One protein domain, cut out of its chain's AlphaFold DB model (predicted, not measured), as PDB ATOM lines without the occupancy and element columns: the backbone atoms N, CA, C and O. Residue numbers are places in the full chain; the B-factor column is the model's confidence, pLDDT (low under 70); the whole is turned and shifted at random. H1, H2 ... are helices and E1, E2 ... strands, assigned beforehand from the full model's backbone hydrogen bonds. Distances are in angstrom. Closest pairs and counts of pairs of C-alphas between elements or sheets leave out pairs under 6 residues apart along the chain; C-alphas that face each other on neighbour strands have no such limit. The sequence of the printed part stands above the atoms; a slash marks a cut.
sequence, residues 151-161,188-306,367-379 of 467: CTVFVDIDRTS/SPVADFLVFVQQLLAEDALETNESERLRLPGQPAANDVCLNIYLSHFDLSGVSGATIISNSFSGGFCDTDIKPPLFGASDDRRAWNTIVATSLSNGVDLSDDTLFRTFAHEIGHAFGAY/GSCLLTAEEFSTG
ATOM      1  N   CYS A 151     -32.353  25.544  29.763       74.44
ATOM      2  CA  CYS A 151     -32.719  26.189  31.021       74.44
ATOM      3  C   CYS A 151     -34.120  26.824  30.912       74.44
ATOM      4  O   CYS A 151     -34.299  27.762  30.136       74.44
ATOM      5  N   THR A 152     -35.107  26.357  31.689       73.12
ATOM      6  CA  THR A 152     -36.413  27.037  31.813       73.12
ATOM      7  C   THR A 152     -36.258  28.307  32.647       73.12
ATOM      8  O   THR A 152     -36.129  28.231  33.870       73.12
ATOM      9  N   VAL A 153     -36.255  29.464  31.988       74.25
ATOM     10  CA  VAL A 153     -36.060  30.785  32.604       74.25
ATOM     11  C   VAL A 153     -37.403  31.481  32.831       74.25
ATOM     12  O   VAL A 153     -38.225  31.536  31.918       74.25
ATOM     13  N   PHE A 154     -37.597  32.074  34.012       69.56
ATOM     14  CA  PHE A 154     -38.652  33.067  34.241       69.56
ATOM     15  C   PHE A 154     -38.059  34.478  34.182       69.56
ATOM     16  O   PHE A 154     -37.011  34.721  34.784       69.56
ATOM     17  N   VAL A 155     -38.713  35.390  33.458       79.81
ATOM     18  CA  VAL A 155     -38.305  36.797  33.330       79.81
ATOM     19  C   VAL A 155     -39.431  37.691  33.832       79.81
ATOM     20  O   VAL A 155     -40.500  37.734  33.225       79.81
ATOM     21  N   ASP A 156     -39.165  38.423  34.908       72.88
ATOM     22  CA  ASP A 156     -39.980  39.543  35.367       72.88
ATOM     23  C   ASP A 156     -39.405  40.874  34.855       72.88
ATOM     24  O   ASP A 156     -38.194  41.029  34.655       72.88
ATOM     25  N   ILE A 157     -40.291  41.838  34.616       74.12
ATOM     26  CA  ILE A 157     -39.975  43.166  34.087       74.12
ATOM     27  C   ILE A 157     -40.752  44.179  34.922       74.12
ATOM     28  O   ILE A 157     -41.961  44.341  34.736       74.12
ATOM     29  N   ASP A 158     -40.061  44.909  35.800       66.44
ATOM     30  CA  ASP A 158     -40.703  45.980  36.562       66.44
ATOM     31  C   ASP A 158     -41.112  47.120  35.619       66.44
ATOM     32  O   ASP A 158     -40.314  47.977  35.250       66.44
ATOM     33  N   ARG A 159     -42.392  47.142  35.248       47.16
ATOM     34  CA  ARG A 159     -42.996  48.187  34.412       47.16
ATOM     35  C   ARG A 159     -43.341  49.463  35.185       47.16
ATOM     36  O   ARG A 159     -43.706  50.449  34.548       47.16
ATOM     37  N   THR A 160     -43.250  49.479  36.520       52.12
ATOM     38  CA  THR A 160     -43.608  50.666  37.318       52.12
ATOM     39  C   THR A 160     -42.572  51.777  37.159       52.12
ATOM     40  O   THR A 160     -42.945  52.930  36.943       52.12
ATOM     41  N   SER A 161     -41.283  51.423  37.132       49.16
ATOM     42  CA  SER A 161     -40.171  52.352  36.882       49.16
ATOM     43  C   SER A 161     -40.197  53.007  35.492       49.16
ATOM     44  O   SER A 161     -39.754  54.143  35.347       49.16
ATOM     45  N   SER A 188     -20.398  48.540  52.223       45.34
ATOM     46  CA  SER A 188     -20.123  48.650  50.787       45.34
ATOM     47  C   SER A 188     -21.440  48.881  50.042       45.34
ATOM     48  O   SER A 188     -22.389  48.151  50.337       45.34
ATOM     49  N   PRO A 189     -21.504  49.779  49.038       50.66
ATOM     50  CA  PRO A 189     -22.678  49.908  48.177       50.66
ATOM     51  C   PRO A 189     -23.119  48.567  47.584       50.66
ATOM     52  O   PRO A 189     -24.306  48.306  47.513       50.66
ATOM     53  N   VAL A 190     -22.173  47.671  47.268       50.44
ATOM     54  CA  VAL A 190     -22.450  46.314  46.759       50.44
ATOM     55  C   VAL A 190     -23.102  45.410  47.819       50.44
ATOM     56  O   VAL A 190     -23.879  44.530  47.476       50.44
ATOM     57  N   ALA A 191     -22.821  45.614  49.110       49.03
ATOM     58  CA  ALA A 191     -23.434  44.834  50.187       49.03
ATOM     59  C   ALA A 191     -24.858  45.322  50.498       49.03
ATOM     60  O   ALA A 191     -25.767  44.502  50.600       49.03
ATOM     61  N   ASP A 192     -25.059  46.643  50.579       55.94
ATOM     62  CA  ASP A 192     -26.400  47.231  50.692       55.94
ATOM     63  C   ASP A 192     -27.239  46.911  49.432       55.94
ATOM     64  O   ASP A 192     -28.415  46.575  49.548       55.94
ATOM     65  N   PHE A 193     -26.624  46.904  48.240       62.69
ATOM     66  CA  PHE A 193     -27.248  46.487  46.979       62.69
ATOM     67  C   PHE A 193     -27.597  44.994  46.946       62.69
ATOM     68  O   PHE A 193     -28.712  44.664  46.569       62.69
ATOM     69  N   LEU A 194     -26.722  44.082  47.386       58.00
ATOM     70  CA  LEU A 194     -27.071  42.656  47.478       58.00
ATOM     71  C   LEU A 194     -28.213  42.409  48.473       58.00
ATOM     72  O   LEU A 194     -29.052  41.546  48.229       58.00
ATOM     73  N   VAL A 195     -28.291  43.179  49.564       61.84
ATOM     74  CA  VAL A 195     -29.441  43.140  50.481       61.84
ATOM     75  C   VAL A 195     -30.703  43.701  49.815       61.84
ATOM     76  O   VAL A 195     -31.757  43.088  49.962       61.84
ATOM     77  N   PHE A 196     -30.605  44.797  49.054       66.69
ATOM     78  CA  PHE A 196     -31.716  45.403  48.308       66.69
ATOM     79  C   PHE A 196     -32.241  44.501  47.181       66.69
ATOM     80  O   PHE A 196     -33.442  44.260  47.119       66.69
ATOM     81  N   VAL A 197     -31.354  43.922  46.363       63.97
ATOM     82  CA  VAL A 197     -31.668  42.862  45.393       63.97
ATOM     83  C   VAL A 197     -32.398  41.748  46.106       63.97
ATOM     84  O   VAL A 197     -33.556  41.499  45.811       63.97
ATOM     85  N   GLN A 198     -31.781  41.140  47.123       61.88
ATOM     86  CA  GLN A 198     -32.433  40.057  47.845       61.88
ATOM     87  C   GLN A 198     -33.775  40.503  48.462       61.88
ATOM     88  O   GLN A 198     -34.617  39.645  48.667       61.88
ATOM     89  N   GLN A 199     -33.991  41.786  48.790       63.91
ATOM     90  CA  GLN A 199     -35.274  42.302  49.289       63.91
ATOM     91  C   GLN A 199     -36.341  42.391  48.191       63.91
ATOM     92  O   GLN A 199     -37.425  41.866  48.418       63.91
ATOM     93  N   LEU A 200     -36.032  42.946  47.011       59.31
ATOM     94  CA  LEU A 200     -36.924  42.884  45.840       59.31
ATOM     95  C   LEU A 200     -37.309  41.425  45.542       59.31
ATOM     96  O   LEU A 200     -38.483  41.083  45.459       59.31
ATOM     97  N   LEU A 201     -36.307  40.542  45.520       57.88
ATOM     98  CA  LEU A 201     -36.480  39.104  45.315       57.88
ATOM     99  C   LEU A 201     -37.246  38.392  46.446       57.88
ATOM    100  O   LEU A 201     -37.654  37.250  46.269       57.88
ATOM    101  N   ALA A 202     -37.416  39.009  47.617       53.09
ATOM    102  CA  ALA A 202     -38.130  38.415  48.750       53.09
ATOM    103  C   ALA A 202     -39.602  38.809  48.799       53.09
ATOM    104  O   ALA A 202     -40.418  38.016  49.257       53.09
ATOM    105  N   GLU A 203     -39.948  40.009  48.332       54.91
ATOM    106  CA  GLU A 203     -41.345  40.450  48.266       54.91
ATOM    107  C   GLU A 203     -42.159  39.576  47.282       54.91
ATOM    108  O   GLU A 203     -43.350  39.365  47.507       54.91
ATOM    109  N   ASP A 204     -41.486  38.951  46.305       47.28
ATOM    110  CA  ASP A 204     -42.033  37.950  45.371       47.28
ATOM    111  C   ASP A 204     -41.792  36.469  45.792       47.28
ATOM    112  O   ASP A 204     -42.647  35.598  45.596       47.28
ATOM    113  N   ALA A 205     -40.655  36.143  46.430       42.47
ATOM    114  CA  ALA A 205     -40.326  34.756  46.810       42.47
ATOM    115  C   ALA A 205     -40.840  34.292  48.191       42.47
ATOM    116  O   ALA A 205     -40.742  33.102  48.497       42.47
ATOM    117  N   LEU A 206     -41.360  35.179  49.045       44.12
ATOM    118  CA  LEU A 206     -41.868  34.796  50.367       44.12
ATOM    119  C   LEU A 206     -43.091  33.866  50.262       44.12
ATOM    120  O   LEU A 206     -44.108  34.230  49.683       44.12
ATOM    121  N   GLU A 207     -43.067  32.715  50.933       44.31
ATOM    122  CA  GLU A 207     -44.242  31.837  51.100       44.31
ATOM    123  C   GLU A 207     -45.122  32.285  52.284       44.31
ATOM    124  O   GLU A 207     -45.382  31.538  53.229       44.31
ATOM    125  N   THR A 208     -45.573  33.542  52.266       41.16
ATOM    126  CA  THR A 208     -46.646  33.999  53.163       41.16
ATOM    127  C   THR A 208     -47.986  33.960  52.435       41.16
ATOM    128  O   THR A 208     -48.051  34.185  51.228       41.16
ATOM    129  N   ASN A 209     -49.082  33.755  53.171       44.34
ATOM    130  CA  ASN A 209     -50.445  33.703  52.619       44.34
ATOM    131  C   ASN A 209     -50.922  35.015  51.939       44.34
ATOM    132  O   ASN A 209     -52.085  35.105  51.546       44.34
ATOM    133  N   GLU A 210     -50.078  36.050  51.840       39.03
ATOM    134  CA  GLU A 210     -50.366  37.284  51.096       39.03
ATOM    135  C   GLU A 210     -49.500  37.472  49.837       39.03
ATOM    136  O   GLU A 210     -49.835  38.325  49.023       39.03
ATOM    137  N   SER A 211     -48.461  36.658  49.618       40.66
ATOM    138  CA  SER A 211     -47.586  36.702  48.428       40.66
ATOM    139  C   SER A 211     -47.907  35.601  47.401       40.66
ATOM    140  O   SER A 211     -47.814  35.843  46.201       40.66
ATOM    141  N   GLU A 212     -48.523  34.486  47.826       44.09
ATOM    142  CA  GLU A 212     -49.349  33.612  46.952       44.09
ATOM    143  C   GLU A 212     -50.466  34.405  46.223       44.09
ATOM    144  O   GLU A 212     -51.024  33.974  45.220       44.09
ATOM    145  N   ARG A 213     -50.772  35.606  46.730       36.47
ATOM    146  CA  ARG A 213     -51.777  36.557  46.246       36.47
ATOM    147  C   ARG A 213     -51.257  37.571  45.217       36.47
ATOM    148  O   ARG A 213     -52.074  38.307  44.668       36.47
ATOM    149  N   LEU A 214     -49.936  37.661  45.030       47.25
ATOM    150  CA  LEU A 214     -49.284  38.556  44.063       47.25
ATOM    151  C   LEU A 214     -48.910  37.833  42.767       47.25
ATOM    152  O   LEU A 214     -48.972  38.449  41.704       47.25
ATOM    153  N   ARG A 215     -48.606  36.529  42.833       57.75
ATOM    154  CA  ARG A 215     -48.414  35.708  41.633       57.75
ATOM    155  C   ARG A 215     -49.673  35.708  40.772       57.75
ATOM    156  O   ARG A 215     -50.772  35.410  41.242       57.75
ATOM    157  N   LEU A 216     -49.500  35.995  39.487       60.41
ATOM    158  CA  LEU A 216     -50.548  35.819  38.489       60.41
ATOM    159  C   LEU A 216     -50.848  34.314  38.340       60.41
ATOM    160  O   LEU A 216     -49.908  33.515  38.277       60.41
ATOM    161  N   PRO A 217     -52.126  33.894  38.268       68.00
ATOM    162  CA  PRO A 217     -52.479  32.482  38.146       68.00
ATOM    163  C   PRO A 217     -51.791  31.810  36.949       68.00
ATOM    164  O   PRO A 217     -52.061  32.149  35.801       68.00
ATOM    165  N   GLY A 218     -50.915  30.840  37.232       75.31
ATOM    166  CA  GLY A 218     -50.125  30.125  36.224       75.31
ATOM    167  C   GLY A 218     -48.656  30.551  36.109       75.31
ATOM    168  O   GLY A 218     -47.923  29.908  35.364       75.31
ATOM    169  N   GLN A 219     -48.193  31.568  36.848       74.12
ATOM    170  CA  GLN A 219     -46.751  31.791  37.015       74.12
ATOM    171  C   GLN A 219     -46.111  30.608  37.771       74.12
ATOM    172  O   GLN A 219     -46.673  30.169  38.782       74.12
ATOM    173  N   PRO A 220     -44.955  30.088  37.315       77.81
ATOM    174  CA  PRO A 220     -44.217  29.059  38.042       77.81
ATOM    175  C   PRO A 220     -43.676  29.623  39.362       77.81
ATOM    176  O   PRO A 220     -43.419  30.823  39.475       77.81
ATOM    177  N   ALA A 221     -43.471  28.776  40.372       81.31
ATOM    178  CA  ALA A 221     -42.748  29.208  41.560       81.31
ATOM    179  C   ALA A 221     -41.250  29.367  41.253       81.31
ATOM    180  O   ALA A 221     -40.705  28.709  40.367       81.31
ATOM    181  N   ALA A 222     -40.542  30.186  42.037       80.94
ATOM    182  CA  ALA A 222     -39.107  30.419  41.847       80.94
ATOM    183  C   ALA A 222     -38.246  29.134  41.945       80.94
ATOM    184  O   ALA A 222     -37.136  29.085  41.414       80.94
ATOM    185  N   ASN A 223     -38.768  28.093  42.602       83.50
ATOM    186  CA  ASN A 223     -38.193  26.748  42.709       83.50
ATOM    187  C   ASN A 223     -38.592  25.786  41.566       83.50
ATOM    188  O   ASN A 223     -38.061  24.679  41.517       83.50
ATOM    189  N   ASP A 224     -39.529  26.165  40.692       85.81
ATOM    190  CA  ASP A 224     -39.982  25.367  39.541       85.81
ATOM    191  C   ASP A 224     -39.197  25.709  38.260       85.81
ATOM    192  O   ASP A 224     -39.371  25.063  37.232       85.81
ATOM    193  N   VAL A 225     -38.336  26.730  38.299       89.25
ATOM    194  CA  VAL A 225     -37.541  27.210  37.157       89.25
ATOM    195  C   VAL A 225     -36.045  27.061  37.409       89.25
ATOM    196  O   VAL A 225     -35.578  27.056  38.550       89.25
ATOM    197  N   CYS A 226     -35.261  26.963  36.334       92.69
ATOM    198  CA  CYS A 226     -33.813  26.834  36.470       92.69
ATOM    199  C   CYS A 226     -33.174  28.113  37.024       92.69
ATOM    200  O   CYS A 226     -32.157  28.046  37.720       92.69
ATOM    201  N   LEU A 227     -33.761  29.264  36.684       93.81
ATOM    202  CA  LEU A 227     -33.198  30.589  36.874       93.81
ATOM    203  C   LEU A 227     -34.323  31.634  36.785       93.81
ATOM    204  O   LEU A 227     -35.065  31.673  35.803       93.81
ATOM    205  N   ASN A 228     -34.423  32.479  37.803       92.38
ATOM    206  CA  ASN A 228     -35.292  33.648  37.845       92.38
ATOM    207  C   ASN A 228     -34.492  34.880  37.413       92.38
ATOM    208  O   ASN A 228     -33.311  35.020  37.747       92.38
ATOM    209  N   ILE A 229     -35.120  35.777  36.664       92.50
ATOM    210  CA  ILE A 229     -34.471  36.941  36.069       92.50
ATOM    211  C   ILE A 229     -35.374  38.149  36.263       92.50
ATOM    212  O   ILE A 229     -36.529  38.117  35.863       92.50
ATOM    213  N   TYR A 230     -34.825  39.223  36.823       92.19
ATOM    214  CA  TYR A 230     -35.554  40.464  37.060       92.19
ATOM    215  C   TYR A 230     -34.882  41.596  36.283       92.19
ATOM    216  O   TYR A 230     -33.719  41.937  36.526       92.19
ATOM    217  N   LEU A 231     -35.613  42.157  35.318       93.06
ATOM    218  CA  LEU A 231     -35.188  43.293  34.507       93.06
ATOM    219  C   LEU A 231     -35.805  44.579  35.065       93.06
ATOM    220  O   LEU A 231     -37.007  44.654  35.318       93.06
ATOM    221  N   SER A 232     -34.969  45.595  35.267       93.44
ATOM    222  CA  SER A 232     -35.333  46.819  35.990       93.44
ATOM    223  C   SER A 232     -34.809  48.093  35.317       93.44
ATOM    224  O   SER A 232     -34.009  48.046  34.374       93.44
ATOM    225  N   HIS A 233     -35.263  49.251  35.800       95.06
ATOM    226  CA  HIS A 233     -34.796  50.567  35.363       95.06
ATOM    227  C   HIS A 233     -34.480  51.452  36.585       95.06
ATOM    228  O   HIS A 233     -35.145  52.445  36.871       95.06
ATOM    229  N   PHE A 234     -33.460  51.047  37.348       92.56
ATOM    230  CA  PHE A 234     -32.982  51.751  38.544       92.56
ATOM    231  C   PHE A 234     -31.465  51.946  38.495       92.56
ATOM    232  O   PHE A 234     -30.742  51.012  38.159       92.56
ATOM    233  N   ASP A 235     -30.967  53.126  38.875       93.38
ATOM    234  CA  ASP A 235     -29.525  53.376  38.960       93.38
ATOM    235  C   ASP A 235     -28.929  52.750  40.228       93.38
ATOM    236  O   ASP A 235     -29.192  53.184  41.352       93.38
ATOM    237  N   LEU A 236     -28.066  51.755  40.036       90.88
ATOM    238  CA  LEU A 236     -27.390  51.023  41.105       90.88
ATOM    239  C   LEU A 236     -25.986  51.593  41.391       90.88
ATOM    240  O   LEU A 236     -25.083  50.877  41.823       90.88
ATOM    241  N   SER A 237     -25.788  52.896  41.148       91.38
ATOM    242  CA  SER A 237     -24.524  53.626  41.350       91.38
ATOM    243  C   SER A 237     -23.352  53.052  40.542       91.38
ATOM    244  O   SER A 237     -22.241  52.898  41.052       91.38
ATOM    245  N   GLY A 238     -23.616  52.715  39.278       90.88
ATOM    246  CA  GLY A 238     -22.622  52.183  38.342       90.88
ATOM    247  C   GLY A 238     -22.511  50.661  38.277       90.88
ATOM    248  O   GLY A 238     -21.714  50.150  37.492       90.88
ATOM    249  N   VAL A 239     -23.311  49.933  39.056       93.38
ATOM    250  CA  VAL A 239     -23.552  48.499  38.849       93.38
ATOM    251  C   VAL A 239     -24.666  48.341  37.808       93.38
ATOM    252  O   VAL A 239     -25.670  49.040  37.881       93.38
ATOM    253  N   SER A 240     -24.505  47.444  36.834       95.00
ATOM    254  CA  SER A 240     -25.537  47.187  35.808       95.00
ATOM    255  C   SER A 240     -26.287  45.865  36.021       95.00
ATOM    256  O   SER A 240     -27.379  45.679  35.489       95.00
ATOM    257  N   GLY A 241     -25.737  44.954  36.823       95.00
ATOM    258  CA  GLY A 241     -26.356  43.678  37.165       95.00
ATOM    259  C   GLY A 241     -25.700  43.032  38.383       95.00
ATOM    260  O   GLY A 241     -24.676  43.511  38.876       95.00
ATOM    261  N   ALA A 242     -26.340  41.987  38.900       93.69
ATOM    262  CA  ALA A 242     -25.735  41.035  39.824       93.69
ATOM    263  C   ALA A 242     -26.519  39.719  39.867       93.69
ATOM    264  O   ALA A 242     -27.729  39.665  39.642       93.69
ATOM    265  N   THR A 243     -25.823  38.671  40.287       92.75
ATOM    266  CA  THR A 243     -26.372  37.350  40.584       92.75
ATOM    267  C   THR A 243     -25.636  36.726  41.766       92.75
ATOM    268  O   THR A 243     -24.583  37.208  42.199       92.75
ATOM    269  N   ILE A 244     -26.157  35.621  42.291       87.31
ATOM    270  CA  ILE A 244     -25.422  34.790  43.247       87.31
ATOM    271  C   ILE A 244     -24.644  33.738  42.448       87.31
ATOM    272  O   ILE A 244     -25.246  32.861  41.839       87.31
ATOM    273  N   ILE A 245     -23.307  33.814  42.440       86.19
ATOM    274  CA  ILE A 245     -22.460  32.904  41.648       86.19
ATOM    275  C   ILE A 245     -22.687  31.445  42.069       86.19
ATOM    276  O   ILE A 245     -22.539  31.112  43.252       86.19
ATOM    277  N   SER A 246     -22.972  30.571  41.096       82.38
ATOM    278  CA  SER A 246     -23.095  29.131  41.342       82.38
ATOM    279  C   SER A 246     -21.761  28.533  41.769       82.38
ATOM    280  O   SER A 246     -20.784  28.506  41.024       82.38
ATOM    281  N   ASN A 247     -21.716  28.065  43.013       78.62
ATOM    282  CA  ASN A 247     -20.558  27.415  43.606       78.62
ATOM    283  C   ASN A 247     -20.956  26.068  44.232       78.62
ATOM    284  O   ASN A 247     -22.125  25.676  44.229       78.62
ATOM    285  N   SER A 248     -19.971  25.366  44.801       62.62
ATOM    286  CA  SER A 248     -20.106  24.028  45.396       62.62
ATOM    287  C   SER A 248     -21.094  23.919  46.571       62.62
ATOM    288  O   SER A 248     -21.320  22.811  47.052       62.62
ATOM    289  N   PHE A 249     -21.643  25.034  47.063       67.75
ATOM    290  CA  PHE A 249     -22.534  25.069  48.227       67.75
ATOM    291  C   PHE A 249     -23.904  25.704  47.941       67.75
ATOM    292  O   PHE A 249     -24.870  25.377  48.628       67.75
ATOM    293  N   SER A 250     -23.987  26.661  47.007       84.50
ATOM    294  CA  SER A 250     -25.177  27.511  46.810       84.50
ATOM    295  C   SER A 250     -25.042  28.467  45.609       84.50
ATOM    296  O   SER A 250     -23.974  28.547  44.998       84.50
ATOM    297  N   GLY A 251     -26.109  29.214  45.311       88.69
ATOM    298  CA  GLY A 251     -26.167  30.310  44.336       88.69
ATOM    299  C   GLY A 251     -26.443  29.845  42.913       88.69
ATOM    300  O   GLY A 251     -26.057  28.737  42.551       88.69
ATOM    301  N   GLY A 252     -27.070  30.686  42.097       92.12
ATOM    302  CA  GLY A 252     -27.151  30.506  40.649       92.12
ATOM    303  C   GLY A 252     -28.021  29.326  40.214       92.12
ATOM    304  O   GLY A 252     -28.824  28.806  40.990       92.12
ATOM    305  N   PHE A 253     -27.895  28.927  38.951       93.56
ATOM    306  CA  PHE A 253     -28.870  28.053  38.295       93.56
ATOM    307  C   PHE A 253     -29.087  26.718  39.045       93.56
ATOM    308  O   PHE A 253     -28.175  26.156  39.661       93.56
ATOM    309  N   CYS A 254     -30.325  26.230  39.028       92.38
ATOM    310  CA  CYS A 254     -30.794  25.089  39.821       92.38
ATOM    311  C   CYS A 254     -30.649  25.219  41.356       92.38
ATOM    312  O   CYS A 254     -30.875  24.224  42.043       92.38
ATOM    313  N   ASP A 255     -30.321  26.388  41.937       90.00
ATOM    314  CA  ASP A 255     -30.471  26.594  43.391       90.00
ATOM    315  C   ASP A 255     -31.930  26.898  43.778       90.00
ATOM    316  O   ASP A 255     -32.292  28.022  44.135       90.00
ATOM    317  N   THR A 256     -32.777  25.874  43.663       81.06
ATOM    318  CA  THR A 256     -34.209  25.920  43.994       81.06
ATOM    319  C   THR A 256     -34.482  25.827  45.504       81.06
ATOM    320  O   THR A 256     -35.618  26.018  45.942       81.06
ATOM    321  N   ASP A 257     -33.450  25.584  46.324       80.75
ATOM    322  CA  ASP A 257     -33.539  25.647  47.783       80.75
ATOM    323  C   ASP A 257     -33.797  27.090  48.238       80.75
ATOM    324  O   ASP A 257     -32.916  27.953  48.196       80.75
ATOM    325  N   ILE A 258     -34.984  27.339  48.790       76.44
ATOM    326  CA  ILE A 258     -35.316  28.638  49.377       76.44
ATOM    327  C   ILE A 258     -34.448  28.857  50.640       76.44
ATOM    328  O   ILE A 258     -34.653  28.217  51.676       76.44
ATOM    329  N   LYS A 259     -33.439  29.731  50.584       80.75
ATOM    330  CA  LYS A 259     -32.369  29.873  51.593       80.75
ATOM    331  C   LYS A 259     -32.435  31.220  52.327       80.75
ATOM    332  O   LYS A 259     -32.797  32.225  51.711       80.75
ATOM    333  N   PRO A 260     -32.073  31.290  53.626       79.62
ATOM    334  CA  PRO A 260     -31.978  32.568  54.327       79.62
ATOM    335  C   PRO A 260     -30.974  33.515  53.655       79.62
ATOM    336  O   PRO A 260     -29.887  33.052  53.309       79.62
ATOM    337  N   PRO A 261     -31.274  34.816  53.477       78.81
ATOM    338  CA  PRO A 261     -30.325  35.786  52.932       78.81
ATOM    339  C   PRO A 261     -29.033  35.829  53.752       78.81
ATOM    340  O   PRO A 261     -29.070  35.787  54.983       78.81
ATOM    341  N   LEU A 262     -27.897  36.016  53.069       73.31
ATOM    342  CA  LEU A 262     -26.538  35.986  53.642       73.31
ATOM    343  C   LEU A 262     -26.352  36.848  54.909       73.31
ATOM    344  O   LEU A 262     -25.494  36.540  55.736       73.31
ATOM    345  N   PHE A 263     -27.146  37.914  55.063       77.81
ATOM    346  CA  PHE A 263     -27.064  38.864  56.178       77.81
ATOM    347  C   PHE A 263     -28.418  39.195  56.843       77.81
ATOM    348  O   PHE A 263     -28.486  40.140  57.632       77.81
ATOM    349  N   GLY A 264     -29.493  38.459  56.532       75.88
ATOM    350  CA  GLY A 264     -30.842  38.739  57.049       75.88
ATOM    351  C   GLY A 264     -31.312  37.782  58.151       75.88
ATOM    352  O   GLY A 264     -30.513  37.262  58.931       75.88
ATOM    353  N   ALA A 265     -32.629  37.612  58.268       77.75
ATOM    354  CA  ALA A 265     -33.245  36.774  59.296       77.75
ATOM    355  C   ALA A 265     -33.358  35.304  58.840       77.75
ATOM    356  O   ALA A 265     -33.368  35.018  57.650       77.75
ATOM    357  N   SER A 266     -33.423  34.357  59.779       80.06
ATOM    358  CA  SER A 266     -33.441  32.912  59.471       80.06
ATOM    359  C   SER A 266     -34.801  32.378  59.002       80.06
ATOM    360  O   SER A 266     -34.885  31.263  58.497       80.06
ATOM    361  N   ASP A 267     -35.860  33.142  59.255       82.38
ATOM    362  CA  ASP A 267     -37.259  32.914  58.879       82.38
ATOM    363  C   ASP A 267     -37.626  33.551  57.526       82.38
ATOM    364  O   ASP A 267     -38.586  33.138  56.882       82.38
ATOM    365  N   ASP A 268     -36.822  34.509  57.075       79.25
ATOM    366  CA  ASP A 268     -36.862  35.119  55.750       79.25
ATOM    367  C   ASP A 268     -36.150  34.173  54.768       79.25
ATOM    368  O   ASP A 268     -34.937  34.013  54.852       79.25
ATOM    369  N   ARG A 269     -36.881  33.469  53.895       77.00
ATOM    370  CA  ARG A 269     -36.309  32.515  52.926       77.00
ATOM    371  C   ARG A 269     -36.485  33.065  51.512       77.00
ATOM    372  O   ARG A 269     -37.574  33.502  51.163       77.00
ATOM    373  N   ARG A 270     -35.419  33.026  50.705       81.69
ATOM    374  CA  ARG A 270     -35.364  33.594  49.346       81.69
ATOM    375  C   ARG A 270     -34.806  32.569  48.358       81.69
ATOM    376  O   ARG A 270     -33.957  31.767  48.744       81.69
ATOM    377  N   ALA A 271     -35.248  32.586  47.105       85.44
ATOM    378  CA  ALA A 271     -34.655  31.754  46.055       85.44
ATOM    379  C   ALA A 271     -33.267  32.301  45.659       85.44
ATOM    380  O   ALA A 271     -33.066  33.518  45.645       85.44
ATOM    381  N   TRP A 272     -32.285  31.422  45.421       90.56
ATOM    382  CA  TRP A 272     -30.888  31.816  45.145       90.56
ATOM    383  C   TRP A 272     -30.470  31.603  43.680       90.56
ATOM    384  O   TRP A 272     -29.391  32.045  43.273       90.56
ATOM    385  N   ASN A 273     -31.337  30.985  42.879       92.88
ATOM    386  CA  ASN A 273     -31.246  30.850  41.430       92.88
ATOM    387  C   ASN A 273     -31.690  32.130  40.704       92.88
ATOM    388  O   ASN A 273     -32.592  32.071  39.871       92.88
ATOM    389  N   THR A 274     -31.081  33.283  41.008       91.62
ATOM    390  CA  THR A 274     -31.646  34.576  40.585       91.62
ATOM    391  C   THR A 274     -30.632  35.604  40.087       91.62
ATOM    392  O   THR A 274     -29.636  35.876  40.758       91.62
ATOM    393  N   ILE A 275     -30.949  36.225  38.945       93.44
ATOM    394  CA  ILE A 275     -30.259  37.371  38.331       93.44
ATOM    395  C   ILE A 275     -31.104  38.640  38.483       93.44
ATOM    396  O   ILE A 275     -32.319  38.608  38.288       93.44
ATOM    397  N   VAL A 276     -30.445  39.776  38.714       93.94
ATOM    398  CA  VAL A 276     -30.995  41.115  38.459       93.94
ATOM    399  C   VAL A 276     -30.130  41.831  37.425       93.94
ATOM    400  O   VAL A 276     -28.905  41.838  37.541       93.94
ATOM    401  N   ALA A 277     -30.763  42.483  36.451       95.25
ATOM    402  CA  ALA A 277     -30.119  43.449  35.562       95.25
ATOM    403  C   ALA A 277     -30.923  44.758  35.520       95.25
ATOM    404  O   ALA A 277     -32.146  44.766  35.696       95.25
ATOM    405  N   THR A 278     -30.240  45.878  35.284       96.12
ATOM    406  CA  THR A 278     -30.860  47.197  35.099       96.12
ATOM    407  C   THR A 278     -30.479  47.791  33.751       96.12
ATOM    408  O   THR A 278     -29.365  47.608  33.267       96.12
ATOM    409  N   SER A 279     -31.407  48.535  33.159       96.62
ATOM    410  CA  SER A 279     -31.188  49.349  31.960       96.62
ATOM    411  C   SER A 279     -30.660  50.761  32.266       96.62
ATOM    412  O   SER A 279     -30.451  51.531  31.337       96.62
ATOM    413  N   LEU A 280     -30.404  51.103  33.537       96.06
ATOM    414  CA  LEU A 280     -29.998  52.444  33.979       96.06
ATOM    415  C   LEU A 280     -28.746  52.391  34.873       96.06
ATOM    416  O   LEU A 280     -28.715  51.644  35.848       96.06
ATOM    417  N   SER A 281     -27.716  53.196  34.582       95.44
ATOM    418  CA  SER A 281     -26.454  53.190  35.343       95.44
ATOM    419  C   SER A 281     -25.784  54.570  35.380       95.44
ATOM    420  O   SER A 281     -25.535  55.178  34.341       95.44
ATOM    421  N   ASN A 282     -25.472  55.082  36.576       94.81
ATOM    422  CA  ASN A 282     -24.993  56.456  36.822       94.81
ATOM    423  C   ASN A 282     -25.902  57.551  36.217       94.81
ATOM    424  O   ASN A 282     -25.414  58.557  35.698       94.81
ATOM    425  N   GLY A 283     -27.221  57.345  36.253       95.69
ATOM    426  CA  GLY A 283     -28.217  58.234  35.649       95.69
ATOM    427  C   GLY A 283     -28.196  58.284  34.115       95.69
ATOM    428  O   GLY A 283     -28.667  59.268  33.548       95.69
ATOM    429  N   VAL A 284     -27.628  57.270  33.450       96.12
ATOM    430  CA  VAL A 284     -27.575  57.151  31.985       96.12
ATOM    431  C   VAL A 284     -28.127  55.795  31.549       96.12
ATOM    432  O   VAL A 284     -27.753  54.760  32.106       96.12
ATOM    433  N   ASP A 285     -28.998  55.808  30.542       97.06
ATOM    434  CA  ASP A 285     -29.564  54.601  29.941       97.06
ATOM    435  C   ASP A 285     -28.466  53.755  29.280       97.06
ATOM    436  O   ASP A 285     -27.614  54.256  28.536       97.06
ATOM    437  N   LEU A 286     -28.486  52.450  29.538       96.00
ATOM    438  CA  LEU A 286     -27.617  51.488  28.875       96.00
ATOM    439  C   LEU A 286     -28.146  51.206  27.466       96.00
ATOM    440  O   LEU A 286     -29.336  50.966  27.283       96.00
ATOM    441  N   SER A 287     -27.260  51.170  26.468       96.75
ATOM    442  CA  SER A 287     -27.635  50.702  25.129       96.75
ATOM    443  C   SER A 287     -27.983  49.210  25.135       96.75
ATOM    444  O   SER A 287     -27.457  48.460  25.957       96.75
ATOM    445  N   ASP A 288     -28.789  48.755  24.175       94.75
ATOM    446  CA  ASP A 288     -29.237  47.355  24.084       94.75
ATOM    447  C   ASP A 288     -28.069  46.350  24.099       94.75
ATOM    448  O   ASP A 288     -28.106  45.355  24.817       94.75
ATOM    449  N   ASP A 289     -26.980  46.647  23.381       95.50
ATOM    450  CA  ASP A 289     -25.742  45.850  23.379       95.50
ATOM    451  C   ASP A 289     -25.042  45.850  24.756       95.50
ATOM    452  O   ASP A 289     -24.484  44.838  25.180       95.50
ATOM    453  N   THR A 290     -25.128  46.951  25.506       95.75
ATOM    454  CA  THR A 290     -24.615  47.051  26.884       95.75
ATOM    455  C   THR A 290     -25.464  46.242  27.869       95.75
ATOM    456  O   THR A 290     -24.920  45.532  28.722       95.75
ATOM    457  N   LEU A 291     -26.791  46.315  27.742       95.19
ATOM    458  CA  LEU A 291     -27.733  45.546  28.551       95.19
ATOM    459  C   LEU A 291     -27.610  44.045  28.252       95.19
ATOM    460  O   LEU A 291     -27.505  43.250  29.183       95.19
ATOM    461  N   PHE A 292     -27.508  43.657  26.979       95.38
ATOM    462  CA  PHE A 292     -27.288  42.273  26.551       95.38
ATOM    463  C   PHE A 292     -25.972  41.692  27.092       95.38
ATOM    464  O   PHE A 292     -25.960  40.575  27.608       95.38
ATOM    465  N   ARG A 293     -24.870  42.458  27.052       95.50
ATOM    466  CA  ARG A 293     -23.584  42.063  27.662       95.50
ATOM    467  C   ARG A 293     -23.700  41.857  29.162       95.50
ATOM    468  O   ARG A 293     -23.248  40.835  29.663       95.50
ATOM    469  N   THR A 294     -24.311  42.813  29.856       95.56
ATOM    470  CA  THR A 294     -24.563  42.741  31.303       95.56
ATOM    471  C   THR A 294     -25.362  41.485  31.638       95.56
ATOM    472  O   THR A 294     -24.972  40.683  32.476       95.56
ATOM    473  N   PHE A 295     -26.448  41.260  30.909       95.31
ATOM    474  CA  PHE A 295     -27.328  40.118  31.081       95.31
ATOM    475  C   PHE A 295     -26.622  38.771  30.841       95.31
ATOM    476  O   PHE A 295     -26.702  37.864  31.670       95.31
ATOM    477  N   ALA A 296     -25.865  38.644  29.748       96.25
ATOM    478  CA  ALA A 296     -25.097  37.439  29.443       96.25
ATOM    479  C   ALA A 296     -23.929  37.210  30.431       96.25
ATOM    480  O   ALA A 296     -23.572  36.063  30.707       96.25
ATOM    481  N   HIS A 297     -23.367  38.280  31.001       96.50
ATOM    482  CA  HIS A 297     -22.375  38.226  32.076       96.50
ATOM    483  C   HIS A 297     -22.986  37.665  33.370       96.50
ATOM    484  O   HIS A 297     -22.453  36.707  33.936       96.50
ATOM    485  N   GLU A 298     -24.152  38.162  33.796       95.88
ATOM    486  CA  GLU A 298     -24.855  37.605  34.958       95.88
ATOM    487  C   GLU A 298     -25.328  36.159  34.724       95.88
ATOM    488  O   GLU A 298     -25.303  35.356  35.654       95.88
ATOM    489  N   ILE A 299     -25.676  35.766  33.491       96.06
ATOM    490  CA  ILE A 299     -25.900  34.346  33.157       96.06
ATOM    491  C   ILE A 299     -24.614  33.534  33.345       96.06
ATOM    492  O   ILE A 299     -24.657  32.477  33.971       96.06
ATOM    493  N   GLY A 300     -23.461  34.015  32.872       96.00
ATOM    494  CA  GLY A 300     -22.183  33.331  33.080       96.00
ATOM    495  C   GLY A 300     -21.866  33.116  34.565       96.00
ATOM    496  O   GLY A 300     -21.518  32.004  34.962       96.00
ATOM    497  N   HIS A 301     -22.073  34.136  35.401       95.00
ATOM    498  CA  HIS A 301     -21.967  34.025  36.857       95.00
ATOM    499  C   HIS A 301     -23.013  33.073  37.471       95.00
ATOM    500  O   HIS A 301     -22.676  32.269  38.344       95.00
ATOM    501  N   ALA A 302     -24.266  33.102  37.010       95.12
ATOM    502  CA  ALA A 302     -25.314  32.196  37.478       95.12
ATOM    503  C   ALA A 302     -25.009  30.732  37.125       95.12
ATOM    504  O   ALA A 302     -25.342  29.844  37.904       95.12
ATOM    505  N   PHE A 303     -24.319  30.483  36.009       95.50
ATOM    506  CA  PHE A 303     -23.740  29.190  35.633       95.50
ATOM    507  C   PHE A 303     -22.337  28.946  36.232       95.50
ATOM    508  O   PHE A 303     -21.675  27.981  35.878       95.50
ATOM    509  N   GLY A 304     -21.889  29.768  37.184       92.69
ATOM    510  CA  GLY A 304     -20.715  29.507  38.022       92.69
ATOM    511  C   GLY A 304     -19.373  30.011  37.491       92.69
ATOM    512  O   GLY A 304     -18.367  29.844  38.180       92.69
ATOM    513  N   ALA A 305     -19.330  30.667  36.324       91.88
ATOM    514  CA  ALA A 305     -18.109  31.314  35.852       91.88
ATOM    515  C   ALA A 305     -17.672  32.430  36.799       91.88
ATOM    516  O   ALA A 305     -18.466  33.296  37.170       91.88
ATOM    517  N   TYR A 306     -16.386  32.467  37.132       89.69
ATOM    518  CA  TYR A 306     -15.810  33.600  37.851       89.69
ATOM    519  C   TYR A 306     -15.392  34.712  36.886       89.69
ATOM    520  O   TYR A 306     -15.195  34.503  35.686       89.69
ATOM    521  N   GLY A 367     -26.618  20.408  36.970       90.94
ATOM    522  CA  GLY A 367     -27.484  20.389  35.781       90.94
ATOM    523  C   GLY A 367     -28.844  19.693  35.911       90.94
ATOM    524  O   GLY A 367     -29.573  19.637  34.931       90.94
ATOM    525  N   SER A 368     -29.216  19.170  37.081       89.75
ATOM    526  CA  SER A 368     -30.387  18.302  37.277       89.75
ATOM    527  C   SER A 368     -31.757  18.985  37.166       89.75
ATOM    528  O   SER A 368     -32.765  18.299  37.291       89.75
ATOM    529  N   CYS A 369     -31.812  20.307  36.975       89.56
ATOM    530  CA  CYS A 369     -33.044  21.032  36.635       89.56
ATOM    531  C   CYS A 369     -33.071  21.540  35.180       89.56
ATOM    532  O   CYS A 369     -34.007  22.237  34.790       89.56
ATOM    533  N   LEU A 370     -32.034  21.238  34.392       91.25
ATOM    534  CA  LEU A 370     -32.001  21.548  32.968       91.25
ATOM    535  C   LEU A 370     -32.669  20.409  32.191       91.25
ATOM    536  O   LEU A 370     -32.416  19.238  32.463       91.25
ATOM    537  N   LEU A 371     -33.496  20.767  31.215       87.00
ATOM    538  CA  LEU A 371     -34.213  19.831  30.353       87.00
ATOM    539  C   LEU A 371     -33.324  19.391  29.190       87.00
ATOM    540  O   LEU A 371     -32.557  20.191  28.662       87.00
ATOM    541  N   THR A 372     -33.472  18.167  28.703       87.25
ATOM    542  CA  THR A 372     -33.003  17.819  27.353       87.25
ATOM    543  C   THR A 372     -33.836  18.524  26.274       87.25
ATOM    544  O   THR A 372     -34.954  18.995  26.513       87.25
ATOM    545  N   ALA A 373     -33.321  18.562  25.040       80.50
ATOM    546  CA  ALA A 373     -34.081  19.032  23.880       80.50
ATOM    547  C   ALA A 373     -35.372  18.216  23.643       80.50
ATOM    548  O   ALA A 373     -36.391  18.776  23.228       80.50
ATOM    549  N   GLU A 374     -35.359  16.914  23.948       86.25
ATOM    550  CA  GLU A 374     -36.542  16.047  23.887       86.25
ATOM    551  C   GLU A 374     -37.578  16.425  24.961       86.25
ATOM    552  O   GLU A 374     -38.744  16.650  24.636       86.25
ATOM    553  N   GLU A 375     -37.171  16.597  26.223       83.88
ATOM    554  CA  GLU A 375     -38.079  16.999  27.312       83.88
ATOM    555  C   GLU A 375     -38.688  18.392  27.091       83.88
ATOM    556  O   GLU A 375     -39.874  18.596  27.352       83.88
ATOM    557  N   PHE A 376     -37.922  19.346  26.551       80.06
ATOM    558  CA  PHE A 376     -38.459  20.662  26.186       80.06
ATOM    559  C   PHE A 376     -39.454  20.569  25.017       80.06
ATOM    560  O   PHE A 376     -40.571  21.078  25.112       80.06
ATOM    561  N   SER A 377     -39.090  19.885  23.924       79.81
ATOM    562  CA  SER A 377     -39.937  19.800  22.720       79.81
ATOM    563  C   SER A 377     -41.217  18.977  22.903       79.81
ATOM    564  O   SER A 377     -42.211  19.235  22.223       79.81
ATOM    565  N   THR A 378     -41.232  18.026  23.840       81.69
ATOM    566  CA  THR A 378     -42.424  17.236  24.197       81.69
ATOM    567  C   THR A 378     -43.365  17.943  25.180       81.69
ATOM    568  O   THR A 378     -44.417  17.397  25.512       81.69
ATOM    569  N   GLY A 379     -43.021  19.152  25.646       70.56
ATOM    570  CA  GLY A 379     -43.767  19.841  26.701       70.56
ATOM    571  C   GLY A 379     -43.659  19.132  28.054       70.56
ATOM    572  O   GLY A 379     -44.574  19.219  28.870       70.56
TER     573      GLY A 379
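What this domain is: This is residues 151 to 161, 188 to 306 and 367 to 379 of the 467 residues of an uncharacterized protein of Salpingoeca rosetta (strain ATCC 50818 / BSB-021) (UniProt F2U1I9). Little regular structure: a small four-strand sheet lies between H1 on one face and H2 on the other, three layers, with long loops around and H3 off by itself. The 143 printed residues, 56 in named elements, give E1 H1 E2 E3 E4 H2 H3, class mixed; the mixed sheet runs E1 E2 E4 E3. It is compact, radius of gyration of the C-alphas 15.2 A, spanning 43 by 36 by 33 A.

Where its parts are: Find C-alpha 153 at (-36.060, 30.785, 32.604), where E1, residues 153 to 157, begins. E2 is 227 to 232, 16.4 A; E3 241 to 243; E4 274 to 278. H1, 189 to 205, runs 23.3 A; H2, 288 to 302, 20.6 A; H3, 373 to 377, ends at (-39.937, 19.800, 22.720).

How they stand to each other: E2 is parallel to E1 (N 156 and O 229, 2.8 A) and to E4 (N 275 and O 228, 2.9 A); E3 and E4 form an antiparallel hairpin (N 242 and O 276, 2.9 A, within hydrogen-bond range like the others). H2 runs along the strands at height 8.4 A over the sheet; its closest C-alphas to E4 are Phe 295 and Ala 277, 6.2 A. On the opposite face H1 runs across the strands at 10.1 A; Val 197 and Val 276 have its closest C-alphas to E4, 7.2 A. O i to N i+4 pairs are within range throughout H2 and H3, 12 of 13 in H1.

The domain as a whole: The farthest C-alphas, Ser 188 and Thr 378, are 46.8 A apart. Cuts leave gaps of 24.7 A from C-alpha 161 to 188 and 17.8 A from 306 to 367. Links H1 to E2 and E3 to E4 are long. Confidence is under 70 at 37 residues, among them 188 to 217.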